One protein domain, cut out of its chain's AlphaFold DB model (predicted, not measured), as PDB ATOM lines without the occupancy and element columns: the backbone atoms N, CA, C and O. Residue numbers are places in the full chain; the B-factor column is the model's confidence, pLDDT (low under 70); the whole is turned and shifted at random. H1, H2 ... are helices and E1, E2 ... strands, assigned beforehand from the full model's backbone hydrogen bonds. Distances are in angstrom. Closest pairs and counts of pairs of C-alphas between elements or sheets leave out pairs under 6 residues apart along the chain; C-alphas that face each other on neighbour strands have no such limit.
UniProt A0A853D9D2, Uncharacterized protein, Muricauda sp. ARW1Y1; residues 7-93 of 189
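AT A GLANCE: This is residues 7 to 93 of the 189 residues of an uncharacterized protein of Muricauda sp. ARW1Y1 (UniProt A0A853D9D2). A strongly twisted sheet of four short strands, E1, E5, E3 and E2, has the helix H1 packed over one face, running along the strands, while a small two-strand ladder of E4 and E6 sits by the edge strand E1. The shorter helix H2 reaches from the last residue of H1 toward that ladder, and a long loop, residues 72 to 88, joins E5 to E6. The printed part has 87 residues, with two named helices and six named strands in the order E1, H1, E2, E3, H2, E4, E5, E6. The four-strand sheet is mixed and the ladder antiparallel; the class is mixed, helices and strands. The whole is compact, with a radius of gyration of the C-alphas of 12.4 A and spans of 32 by 27 by 19 A.

IN THESE COORDINATES: E1 is residues 7 to 9, 6.6 A long, with C-alpha 7 at (-13.480, 0.268, 91.273). H1, residues 14 to 24, is 15.3 A long and begins at C-alpha 14, (-10.444, -10.036, 77.643). E2 is residues 28 to 31, 9.7 A, and E3 residues 34 to 38, 13.1 A. H2 is residues 44 to 51, 10.5 A. E4 is residues 53 to 56, 9.3 A; E5 residues 67 to 71, 12.9 A; and E6 residues 89 to 92, 10.6 A, ending at C-alpha 92, (-4.687, 4.779, 86.505).

HOW THE PARTS SIT: E1 is antiparallel to E5, with N 8 and O 69 at 2.9 A. E5 is parallel to E3, with N 70 and O 37 at 2.8 A. E2 and E3 form a hairpin, with N 36 and O 29 at 2.8 A. H1 is on this sheet, over E3, at a height over the sheet of 9.7 A, in two layers, a helix on one face of a sheet; the C-alphas of Ala 21 and Leu 37, the closest of H1 and E3, are 6.8 A apart. E1, H1 and E2 form a split strand-helix-strand unit, two strands of one sheet that are not neighbours with a helix between them along the chain; E5 and E3 stand between E1 and E2 in the sheet, and the crossover is right-handed. H2 touches H1 about perpendicular, at 79 degrees, closest at the C-alphas of Ile 24 and Gly 46, 6.6 A; it only grazes the sheet with residues 46 to 50. E4 and E6 are antiparallel, with N 54 and O 91 at 2.9 A. The closest C-alphas of E1 and E6, those of Ile 8 and Lys 91, are 6.1 A apart. In H1 and H2 every O i to N i+4 pair is within hydrogen-bond range.

THE WHOLE: The two C-alphas farthest apart, those of Lys 32 and Lys 80, are 35.4 A apart. The printed part has no cut. The link from E5 to E6 is long, with 17 residues. Mean pLDDT of the printed part is 80.8, and residues 31 to 33, 61 to 66, 76 to 83 and 85 are under 70.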
ATOM      1  N   LYS A   7     -13.373   0.812  92.626       86.44
ATOM      2  CA  LYS A   7     -13.480   0.268  91.273       86.44
ATOM      3  C   LYS A   7     -12.799   1.246  90.333       86.44
ATOM      4  O   LYS A   7     -13.242   2.384  90.231       86.44
ATOM      5  N   ILE A   8     -11.737   0.803  89.678       86.44
ATOM      6  CA  ILE A   8     -10.977   1.630  88.744       86.44
ATOM      7  C   ILE A   8     -11.024   0.947  87.379       86.44
ATOM      8  O   ILE A   8     -10.618  -0.216  87.298       86.44
ATOM      9  N   PRO A   9     -11.535   1.600  86.324       86.56
ATOM     10  CA  PRO A   9     -11.537   1.005  84.997       86.56
ATOM     11  C   PRO A   9     -10.099   0.825  84.512       86.56
ATOM     12  O   PRO A   9      -9.240   1.690  84.699       86.56
ATOM     13  N   PHE A  10      -9.838  -0.323  83.903       87.75
ATOM     14  CA  PHE A  10      -8.572  -0.652  83.279       87.75
ATOM     15  C   PHE A  10      -8.861  -1.381  81.973       87.75
ATOM     16  O   PHE A  10      -9.120  -2.581  81.968       87.75
ATOM     17  N   ASP A  11      -8.860  -0.630  80.877       83.94
ATOM     18  CA  ASP A  11      -9.237  -1.150  79.571       83.94
ATOM     19  C   ASP A  11      -8.186  -2.145  79.057       83.94
ATOM     20  O   ASP A  11      -7.109  -1.780  78.582       83.94
ATOM     21  N   LEU A  12      -8.479  -3.431  79.243       84.56
ATOM     22  CA  LEU A  12      -7.668  -4.542  78.778       84.56
ATOM     23  C   LEU A  12      -8.538  -5.469  77.928       84.56
ATOM     24  O   LEU A  12      -9.628  -5.853  78.364       84.56
ATOM     25  N   PRO A  13      -8.023  -5.950  76.783       85.50
ATOM     26  CA  PRO A  13      -8.639  -7.049  76.064       85.50
ATOM     27  C   PRO A  13      -8.879  -8.250  76.980       85.50
ATOM     28  O   PRO A  13      -8.032  -8.604  77.803       85.50
ATOM     29  N   GLU A  14     -10.001  -8.937  76.780       85.62
ATOM     30  CA  GLU A  14     -10.444 -10.036  77.643       85.62
ATOM     31  C   GLU A  14      -9.369 -11.106  77.894       85.62
ATOM     32  O   GLU A  14      -9.183 -11.549  79.026       85.62
ATOM     33  N   TYR A  15      -8.633 -11.506  76.854       86.69
ATOM     34  CA  TYR A  15      -7.596 -12.531  76.986       86.69
ATOM     35  C   TYR A  15      -6.421 -12.062  77.861       86.69
ATOM     36  O   TYR A  15      -5.833 -12.872  78.576       86.69
ATOM     37  N   LEU A  16      -6.095 -10.762  77.845       90.06
ATOM     38  CA  LEU A  16      -5.083 -10.173  78.721       90.06
ATOM     39  C   LEU A  16      -5.614  -9.982  80.136       90.06
ATOM     40  O   LEU A  16      -4.863 -10.189  81.080       90.06
ATOM     41  N   ALA A  17      -6.896  -9.660  80.304       90.56
ATOM     42  CA  ALA A  17      -7.533  -9.622  81.616       90.56
ATOM     43  C   ALA A  17      -7.495 -11.000  82.302       90.56
ATOM     44  O   ALA A  17      -7.120 -11.103  83.469       90.56
ATOM     45  N   GLN A  18      -7.825 -12.064  81.562       90.94
ATOM     46  CA  GLN A  18      -7.739 -13.456  82.025       90.94
ATOM     47  C   GLN A  18      -6.295 -13.850  82.334       90.94
ATOM     48  O   GLN A  18      -5.994 -14.376  83.405       90.94
ATOM     49  N   TYR A  19      -5.372 -13.504  81.437       92.31
ATOM     50  CA  TYR A  19      -3.959 -13.748  81.666       92.31
ATOM     51  C   TYR A  19      -3.453 -13.027  82.923       92.31
ATOM     52  O   TYR A  19      -2.855 -13.662  83.789       92.31
ATOM     53  N   LEU A  20      -3.748 -11.735  83.086       92.81
ATOM     54  CA  LEU A  20      -3.412 -10.950  84.273       92.81
ATOM     55  C   LEU A  20      -3.968 -11.596  85.546       92.81
ATOM     56  O   LEU A  20      -3.223 -11.764  86.510       92.81
ATOM     57  N   ALA A  21      -5.237 -12.008  85.530       91.94
ATOM     58  CA  ALA A  21      -5.896 -12.700  86.633       91.94
ATOM     59  C   ALA A  21      -5.126 -13.963  87.066       91.94
ATOM     60  O   ALA A  21      -4.786 -14.116  88.246       91.94
ATOM     61  N   SER A  22      -4.703 -14.789  86.102       91.81
ATOM     62  CA  SER A  22      -3.861 -15.964  86.366       91.81
ATOM     63  C   SER A  22      -2.485 -15.593  86.945       91.81
ATOM     64  O   SER A  22      -1.958 -16.274  87.830       91.81
ATOM     65  N   ARG A  23      -1.889 -14.476  86.498       91.38
ATOM     66  CA  ARG A  23      -0.573 -14.007  86.965       91.38
ATOM     67  C   ARG A  23      -0.614 -13.472  88.387       91.38
ATOM     68  O   ARG A  23       0.355 -13.662  89.122       91.38
ATOM     69  N   ILE A  24      -1.717 -12.841  88.777       90.50
ATOM     70  CA  ILE A  24      -1.925 -12.369  90.147       90.50
ATOM     71  C   ILE A  24      -2.567 -13.430  91.053       90.50
ATOM     72  O   ILE A  24      -2.696 -13.200  92.254       90.50
ATOM     73  N   ARG A  25      -2.923 -14.600  90.495       88.12
ATOM     74  CA  ARG A  25      -3.587 -15.722  91.181       88.12
ATOM     75  C   ARG A  25      -4.900 -15.310  91.848       88.12
ATOM     76  O   ARG A  25      -5.171 -15.666  92.997       88.12
ATOM     77  N   ARG A  26      -5.707 -14.518  91.140       87.31
ATOM     78  CA  ARG A  26      -7.041 -14.092  91.579       87.31
ATOM     79  C   ARG A  26      -8.027 -14.315  90.440       87.31
ATOM     80  O   ARG A  26      -7.699 -13.950  89.317       87.31
ATOM     81  N   PRO A  27      -9.224 -14.855  90.708       86.00
ATOM     82  CA  PRO A  27     -10.225 -15.034  89.668       86.00
ATOM     83  C   PRO A  27     -10.778 -13.683  89.204       86.00
ATOM     84  O   PRO A  27     -10.877 -12.732  89.988       86.00
ATOM     85  N   LEU A  28     -11.197 -13.624  87.940       85.88
ATOM     86  CA  LEU A  28     -12.081 -12.562  87.469       85.88
ATOM     87  C   LEU A  28     -13.469 -12.759  88.085       85.88
ATOM     88  O   LEU A  28     -14.036 -13.847  88.046       85.88
ATOM     89  N   ILE A  29     -14.017 -11.695  88.656       85.00
ATOM     90  CA  ILE A  29     -15.358 -11.659  89.232       85.00
ATOM     91  C   ILE A  29     -16.282 -11.016  88.200       85.00
ATOM     92  O   ILE A  29     -16.171  -9.821  87.925       85.00
ATOM     93  N   GLU A  30     -17.207 -11.790  87.645       79.81
ATOM     94  CA  GLU A  30     -18.233 -11.285  86.730       79.81
ATOM     95  C   GLU A  30     -19.474 -10.839  87.507       79.81
ATOM     96  O   GLU A  30     -19.991 -11.551  88.365       79.81
ATOM     97  N   SER A  31     -19.956  -9.625  87.239       69.19
ATOM     98  CA  SER A  31     -21.162  -9.093  87.874       69.19
ATOM     99  C   SER A  31     -21.848  -8.096  86.947       69.19
ATOM    100  O   SER A  31     -21.369  -6.971  86.818       69.19
ATOM    101  N   LYS A  32     -23.026  -8.453  86.413       64.19
ATOM    102  CA  LYS A  32     -23.843  -7.585  85.537       64.19
ATOM    103  C   LYS A  32     -23.067  -7.094  84.299       64.19
ATOM    104  O   LYS A  32     -22.955  -5.895  84.088       64.19
ATOM    105  N   GLY A  33     -22.439  -8.007  83.553       64.81
ATOM    106  CA  GLY A  33     -21.632  -7.684  82.359       64.81
ATOM    107  C   GLY A  33     -20.224  -7.146  82.649       64.81
ATOM    108  O   GLY A  33     -19.321  -7.334  81.843       64.81
ATOM    109  N   ASN A  34     -20.002  -6.585  83.839       70.88
ATOM    110  CA  ASN A  34     -18.709  -6.051  84.252       70.88
ATOM    111  C   ASN A  34     -17.770  -7.150  84.781       70.88
ATOM    112  O   ASN A  34     -18.141  -7.908  85.687       70.88
ATOM    113  N   LYS A  35     -16.523  -7.171  84.289       83.19
ATOM    114  CA  LYS A  35     -15.438  -8.021  84.809       83.19
ATOM    115  C   LYS A  35     -14.634  -7.261  85.845       83.19
ATOM    116  O   LYS A  35     -14.247  -6.119  85.620       83.19
ATOM    117  N   ARG A  36     -14.376  -7.881  86.991       87.75
ATOM    118  CA  ARG A  36     -13.671  -7.251  88.110       87.75
ATOM    119  C   ARG A  36     -12.486  -8.091  88.548       87.75
ATOM    120  O   ARG A  36     -12.618  -9.300  88.688       87.75
ATOM    121  N   LEU A  37     -11.356  -7.455  88.826       89.81
ATOM    122  CA  LEU A  37     -10.151  -8.135  89.285       89.81
ATOM    123  C   LEU A  37      -9.634  -7.501  90.570       89.81
ATOM    124  O   LEU A  37      -9.262  -6.333  90.578       89.81
ATOM    125  N   LEU A  38      -9.590  -8.272  91.655       89.06
ATOM    126  CA  LEU A  38      -8.980  -7.807  92.897       89.06
ATOM    127  C   LEU A  38      -7.464  -7.735  92.742       89.06
ATOM    128  O   LEU A  38      -6.820  -8.757  92.513       89.06
ATOM    129  N   VAL A  39      -6.909  -6.540  92.919       88.25
ATOM    130  CA  VAL A  39      -5.471  -6.298  92.831       88.25
ATOM    131  C   VAL A  39      -4.921  -5.885  94.190       88.25
ATOM    132  O   VAL A  39      -5.491  -5.070  94.915       88.25
ATOM    133  N   ASP A  40      -3.781  -6.474  94.528       85.88
ATOM    134  CA  ASP A  40      -2.968  -6.136  95.685       85.88
ATOM    135  C   ASP A  40      -1.484  -6.076  95.277       85.88
ATOM    136  O   ASP A  40      -1.102  -6.496  94.185       85.88
ATOM    137  N   ARG A  41      -0.621  -5.557  96.154       85.69
ATOM    138  CA  ARG A  41       0.825  -5.448  95.888       85.69
ATOM    139  C   ARG A  41       1.589  -6.780  96.000       85.69
ATOM    140  O   ARG A  41       2.804  -6.780  95.855       85.69
ATOM    141  N   ARG A  42       0.933  -7.916  96.288       85.62
ATOM    142  CA  ARG A  42       1.633  -9.197  96.543       85.62
ATOM    143  C   ARG A  42       2.196  -9.826  95.272       85.62
ATOM    144  O   ARG A  42       3.099 -10.652  95.346       85.62
ATOM    145  N   SER A  43       1.640  -9.469  94.119       87.00
ATOM    146  CA  SER A  43       2.127  -9.903  92.811       87.00
ATOM    147  C   SER A  43       2.851  -8.760  92.104       87.00
ATOM    148  O   SER A  43       2.515  -7.595  92.305       87.00
ATOM    149  N   PHE A  44       3.804  -9.090  91.228       88.88
ATOM    150  CA  PHE A  44       4.532  -8.095  90.431       88.88
ATOM    151  C   PHE A  44       3.582  -7.180  89.642       88.88
ATOM    152  O   PHE A  44       3.639  -5.962  89.776       88.88
ATOM    153  N   PHE A  45       2.658  -7.770  88.873       88.75
ATOM    154  CA  PHE A  45       1.674  -7.004  88.106       88.75
ATOM    155  C   PHE A  45       0.745  -6.196  89.007       88.75
ATOM    156  O   PHE A  45       0.390  -5.069  88.672       88.75
ATOM    157  N   GLY A  46       0.378  -6.746  90.162       88.56
ATOM    158  CA  GLY A  46      -0.434  -6.021  91.117       88.56
ATOM    159  C   GLY A  46       0.286  -4.809  91.705       88.56
ATOM    160  O   GLY A  46      -0.306  -3.737  91.762       88.56
ATOM    161  N   SER A  47       1.578  -4.921  92.038       88.38
ATOM    162  CA  SER A  47       2.388  -3.760  92.436       88.38
ATOM    163  C   SER A  47       2.459  -2.729  91.321       88.38
ATOM    164  O   SER A  47       2.182  -1.563  91.559       88.38
ATOM    165  N   LEU A  48       2.728  -3.165  90.091       89.38
ATOM    166  CA  LEU A  48       2.863  -2.284  88.935       89.38
ATOM    167  C   LEU A  48       1.580  -1.468  88.669       89.38
ATOM    168  O   LEU A  48       1.652  -0.266  88.412       89.38
ATOM    169  N   ILE A  49       0.403  -2.090  88.809       89.75
ATOM    170  CA  ILE A  49      -0.895  -1.397  88.741       89.75
ATOM    171  C   ILE A  49      -1.048  -0.415  89.910       89.75
ATOM    172  O   ILE A  49      -1.412   0.739  89.702       89.75
ATOM    173  N   MET A  50      -0.735  -0.851  91.132       87.19
ATOM    174  CA  MET A  50      -0.841  -0.044  92.353       87.19
ATOM    175  C   MET A  50       0.094   1.174  92.369       87.19
ATOM    176  O   MET A  50      -0.269   2.212  92.916       87.19
ATOM    177  N   ASP A  51       1.292   1.051  91.799       87.31
ATOM    178  CA  ASP A  51       2.281   2.126  91.645       87.31
ATOM    179  C   ASP A  51       1.892   3.108  90.521       87.31
ATOM    180  O   ASP A  51       2.398   4.227  90.448       87.31
ATOM    181  N   SER A  52       0.953   2.710  89.659       88.00
ATOM    182  CA  SER A  52       0.433   3.531  88.561       88.00
ATOM    183  C   SER A  52      -0.820   4.330  88.928       88.00
ATOM    184  O   SER A  52      -1.350   5.056  88.084       88.00
ATOM    185  N   LEU A  53      -1.292   4.198  90.171       87.69
ATOM    186  CA  LEU A  53      -2.449   4.922  90.678       87.69
ATOM    187  C   LEU A  53      -2.109   6.377  90.976       87.69
ATOM    188  O   LEU A  53      -1.077   6.687  91.568       87.69
ATOM    189  N   GLU A  54      -3.044   7.253  90.642       87.56
ATOM    190  CA  GLU A  54      -2.983   8.684  90.904       87.56
ATOM    191  C   GLU A  54      -4.314   9.158  91.488       87.56
ATOM    192  O   GLU A  54      -5.370   8.564  91.243       87.56
ATOM    193  N   VAL A  55      -4.262  10.227  92.283       87.00
ATOM    194  CA  VAL A  55      -5.472  10.876  92.792       87.00
ATOM    195  C   VAL A  55      -6.183  11.575  91.633       87.00
ATOM    196  O   VAL A  55      -5.558  12.220  90.795       87.00
ATOM    197  N   SER A  56      -7.500  11.423  91.584       83.94
ATOM    198  CA  SER A  56      -8.385  12.104  90.648       83.94
ATOM    199  C   SER A  56      -9.271  13.078  91.413       83.94
ATOM    200  O   SER A  56      -9.795  12.743  92.474       83.94
ATOM    201  N   GLU A  57      -9.462  14.270  90.857       82.44
ATOM    202  CA  GLU A  57     -10.406  15.264  91.384       82.44
ATOM    203  C   GLU A  57     -11.857  14.830  91.154       82.44
ATOM    204  O   GLU A  57     -12.734  15.107  91.967       82.44
ATOM    205  N   ASN A  58     -12.090  14.083  90.072       78.50
ATOM    206  CA  ASN A  58     -13.410  13.620  89.664       78.50
ATOM    207  C   ASN A  58     -13.545  12.099  89.814       78.50
ATOM    208  O   ASN A  58     -12.560  11.372  89.601       78.50
ATOM    209  N   PRO A  59     -14.754  11.593  90.122       75.31
ATOM    210  CA  PRO A  59     -15.043  10.171  90.023       75.31
ATOM    211  C   PRO A  59     -14.816   9.704  88.582       75.31
ATOM    212  O   PRO A  59     -15.259  10.338  87.626       75.31
ATOM    213  N   VAL A  60     -14.093   8.597  88.423       70.75
ATOM    214  CA  VAL A  60     -13.840   8.013  87.104       70.75
ATOM    215  C   VAL A  60     -15.124   7.341  86.625       70.75
ATOM    216  O   VAL A  60     -15.686   6.516  87.347       70.75
ATOM    217  N   ALA A  61     -15.589   7.696  85.427       64.75
ATOM    218  CA  ALA A  61     -16.744   7.053  84.815       64.75
ATOM    219  C   ALA A  61     -16.484   5.545  84.656       64.75
ATOM    220  O   ALA A  61     -15.434   5.138  84.154       64.75
ATOM    221  N   SER A  62     -17.424   4.719  85.112       61.28
ATOM    222  CA  SER A  62     -17.398   3.278  84.871       61.28
ATOM    223  C   SER A  62     -18.000   3.008  83.500       61.28
ATOM    224  O   SER A  62     -19.206   3.174  83.323       61.28
ATOM    225  N   ASP A  63     -17.174   2.614  82.541       62.81
ATOM    226  CA  ASP A  63     -17.669   2.051  81.289       62.81
ATOM    227  C   ASP A  63     -18.025   0.579  81.534       62.81
ATOM    228  O   ASP A  63     -17.174  -0.204  81.964       62.81
ATOM    229  N   ASP A  64     -19.284   0.205  81.294       57.97
ATOM    230  CA  ASP A  64     -19.830  -1.127  81.595       57.97
ATOM    231  C   ASP A  64     -19.166  -2.268  80.800       57.97
ATOM    232  O   ASP A  64     -19.370  -3.449  81.096       57.97
ATOM    233  N   SER A  65     -18.363  -1.923  79.793       56.38
ATOM    234  CA  SER A  65     -17.626  -2.866  78.951       56.38
ATOM    235  C   SER A  65     -16.192  -3.152  79.424       56.38
ATOM    236  O   SER A  65     -15.579  -4.122  78.971       56.38
ATOM    237  N   ALA A  66     -15.657  -2.359  80.360       66.88
ATOM    238  CA  ALA A  66     -14.256  -2.432  80.762       66.88
ATOM    239  C   ALA A  66     -14.001  -3.434  81.905       66.88
ATOM    240  O   ALA A  66     -14.810  -3.635  82.821       66.88
ATOM    241  N   LEU A  67     -12.802  -4.028  81.911       82.12
ATOM    242  CA  LEU A  67     -12.270  -4.660  83.116       82.12
ATOM    243  C   LEU A  67     -12.115  -3.586  84.204       82.12
ATOM    244  O   LEU A  67     -11.538  -2.529  83.981       82.12
ATOM    245  N   HIS A  68     -12.585  -3.879  85.412       86.50
ATOM    246  CA  HIS A  68     -12.422  -3.017  86.574       86.50
ATOM    247  C   HIS A  68     -11.456  -3.642  87.572       86.50
ATOM    248  O   HIS A  68     -11.680  -4.741  88.084       86.50
ATOM    249  N   VAL A  69     -10.406  -2.920  87.928       88.50
ATOM    250  CA  VAL A  69      -9.527  -3.307  89.022       88.50
ATOM    251  C   VAL A  69     -10.168  -2.898  90.348       88.50
ATOM    252  O   VAL A  69     -10.567  -1.748  90.536       88.50
ATOM    253  N   LEU A  70     -10.289  -3.856  91.267       87.88
ATOM    254  CA  LEU A  70     -10.753  -3.635  92.629       87.88
ATOM    255  C   LEU A  70      -9.554  -3.426  93.541       87.88
ATOM    256  O   LEU A  70      -8.678  -4.287  93.623       87.88
ATOM    257  N   ILE A  71      -9.548  -2.304  94.255       85.69
ATOM    258  CA  ILE A  71      -8.458  -1.927  95.156       85.69
ATOM    259  C   ILE A  71      -9.024  -1.641  96.539       85.69
ATOM    260  O   ILE A  71     -10.063  -0.996  96.689       85.69
ATOM    261  N   SER A  72      -8.359  -2.160  97.572       82.81
ATOM    262  CA  SER A  72      -8.735  -1.864  98.955       82.81
ATOM    263  C   SER A  72      -8.540  -0.367  99.234       82.81
ATOM    264  O   SER A  72      -7.454   0.138  98.977       82.81
ATOM    265  N   PRO A  73      -9.501   0.354  99.833       78.50
ATOM    266  CA  PRO A  73      -9.332   1.762 100.203       78.50
ATOM    267  C   PRO A  73      -8.153   2.009 101.155       78.50
ATOM    268  O   PRO A  73      -7.635   3.124 101.219       78.50
ATOM    269  N   HIS A  74      -7.738   0.959 101.873       77.25
ATOM    270  CA  HIS A  74      -6.639   0.937 102.839       77.25
ATOM    271  C   HIS A  74      -5.286   0.561 102.229       77.25
ATOM    272  O   HIS A  74      -4.281   0.496 102.930       77.25
ATOM    273  N   SER A  75      -5.224   0.290 100.925       71.88
ATOM    274  CA  SER A  75      -4.000  -0.168 100.264       71.88
ATOM    275  C   SER A  75      -2.833   0.822 100.359       71.88
ATOM    276  O   SER A  75      -1.689   0.408 100.209       71.88
ATOM    277  N   GLY A  76      -3.107   2.108 100.598       65.88
ATOM    278  CA  GLY A  76      -2.096   3.149 100.815       65.88
ATOM    279  C   GLY A  76      -1.755   3.421 102.285       65.88
ATOM    280  O   GLY A  76      -0.835   4.186 102.555       65.88
ATOM    281  N   ASP A  77      -2.456   2.816 103.251       68.38
ATOM    282  CA  ASP A  77      -2.264   3.130 104.677       68.38
ATOM    283  C   ASP A  77      -0.925   2.593 105.215       68.38
ATOM    284  O   ASP A  77      -0.335   3.187 106.115       68.38
ATOM    285  N   HIS A  78      -0.407   1.518 104.615       60.91
ATOM    286  CA  HIS A  78       0.851   0.874 105.008       60.91
ATOM    287  C   HIS A  78       2.019   1.133 104.041       60.91
ATOM    288  O   HIS A  78       3.105   0.597 104.247       60.91
ATOM    289  N   PHE A  79       1.824   1.940 102.990       62.81
ATOM    290  CA  PHE A  79       2.825   2.140 101.936       62.81
ATOM    291  C   PHE A  79       3.106   3.623 101.691       62.81
ATOM    292  O   PHE A  79       2.253   4.371 101.211       62.81
ATOM    293  N   LYS A  80       4.340   4.046 101.991       61.09
ATOM    294  CA  LYS A  80       4.812   5.417 101.761       61.09
ATOM    295  C   LYS A  80       4.798   5.713 100.253       61.09
ATOM    296  O   LYS A  80       5.469   5.027  99.494       61.09
ATOM    297  N   GLY A  81       4.027   6.719  99.834       62.44
ATOM    298  CA  GLY A  81       3.926   7.160  98.434       62.44
ATOM    299  C   GLY A  81       2.743   6.597  97.634       62.44
ATOM    300  O   GLY A  81       2.491   7.082  96.537       62.44
ATOM    301  N   ALA A  82       1.977   5.637  98.166       66.38
ATOM    302  CA  ALA A  82       0.761   5.160  97.506       66.38
ATOM    303  C   ALA A  82      -0.434   6.083  97.824       66.38
ATOM    304  O   ALA A  82      -0.654   6.416  98.995       66.38
ATOM    305  N   PRO A  83      -1.241   6.490  96.828       68.50
ATOM    306  CA  PRO A  83      -2.382   7.361  97.077       68.50
ATOM    307  C   PRO A  83      -3.440   6.643  97.930       68.50
ATOM    308  O   PRO A  83      -3.793   5.485  97.693       68.50
ATOM    309  N   ARG A  84      -3.941   7.328  98.969       73.19
ATOM    310  CA  ARG A  84      -4.950   6.774  99.888       73.19
ATOM    311  C   ARG A  84      -6.329   6.798  99.249       73.19
ATOM    312  O   ARG A  84      -6.812   7.864  98.880       73.19
ATOM    313  N   GLY A  85      -6.990   5.645  99.214       69.00
ATOM    314  CA  GLY A  85      -8.292   5.475  98.576       69.00
ATOM    315  C   GLY A  85      -9.510   5.860  99.424       69.00
ATOM    316  O   GLY A  85     -10.576   6.132  98.891       69.00
ATOM    317  N   LYS A  86      -9.379   5.913 100.757       72.19
ATOM    318  CA  LYS A  86     -10.514   6.155 101.674       72.19
ATOM    319  C   LYS A  86     -11.212   7.515 101.487       72.19
ATOM    320  O   LYS A  86     -12.372   7.648 101.859       72.19
ATOM    321  N   ARG A  87     -10.497   8.528 100.988       71.19
ATOM    322  CA  ARG A  87     -10.988   9.917 100.853       71.19
ATOM    323  C   ARG A  87     -10.771  10.518  99.465       71.19
ATOM    324  O   ARG A  87     -11.123  11.670  99.262       71.19
ATOM    325  N   ASN A  88     -10.184   9.761  98.544       79.19
ATOM    326  CA  ASN A  88      -9.815  10.253  97.227       79.19
ATOM    327  C   ASN A  88     -10.366   9.319  96.160       79.19
ATOM    328  O   ASN A  88     -10.339   8.096  96.327       79.19
ATOM    329  N   PHE A  89     -10.784   9.889  95.035       83.19
ATOM    330  CA  PHE A  89     -10.961   9.105  93.825       83.19
ATOM    331  C   PHE A  89      -9.585   8.743  93.274       83.19
ATOM    332  O   PHE A  89      -8.652   9.545  93.329       83.19
ATOM    333  N   LEU A  90      -9.451   7.520  92.773       86.12
ATOM    334  CA  LEU A  90      -8.209   7.025  92.193       86.12
ATOM    335  C   LEU A  90      -8.437   6.693  90.725       86.12
ATOM    336  O   LEU A  90      -9.487   6.162  90.360       86.12
ATOM    337  N   LYS A  91      -7.429   6.964  89.903       88.44
ATOM    338  CA  LYS A  91      -7.379   6.566  88.496       88.44
ATOM    339  C   LYS A  91      -6.019   5.970  88.166       88.44
ATOM    340  O   LYS A  91      -5.035   6.265  88.839       88.44
ATOM    341  N   ILE A  92      -5.962   5.151  87.123       87.00
ATOM    342  CA  ILE A  92      -4.687   4.779  86.505       87.00
ATOM    343  C   ILE A  92      -4.384   5.843  85.452       87.00
ATOM    344  O   ILE A  92      -5.244   6.172  84.634       87.00
ATOM    345  N   ASN A  93      -3.176   6.396  85.479       85.00
ATOM    346  CA  ASN A  93      -2.719   7.304  84.433       85.00
ATOM    347  C   ASN A  93      -2.757   6.592  83.060       85.00
ATOM    348  O   ASN A  93      -2.195   5.500  82.968       85.00
TER     349      ASN A  93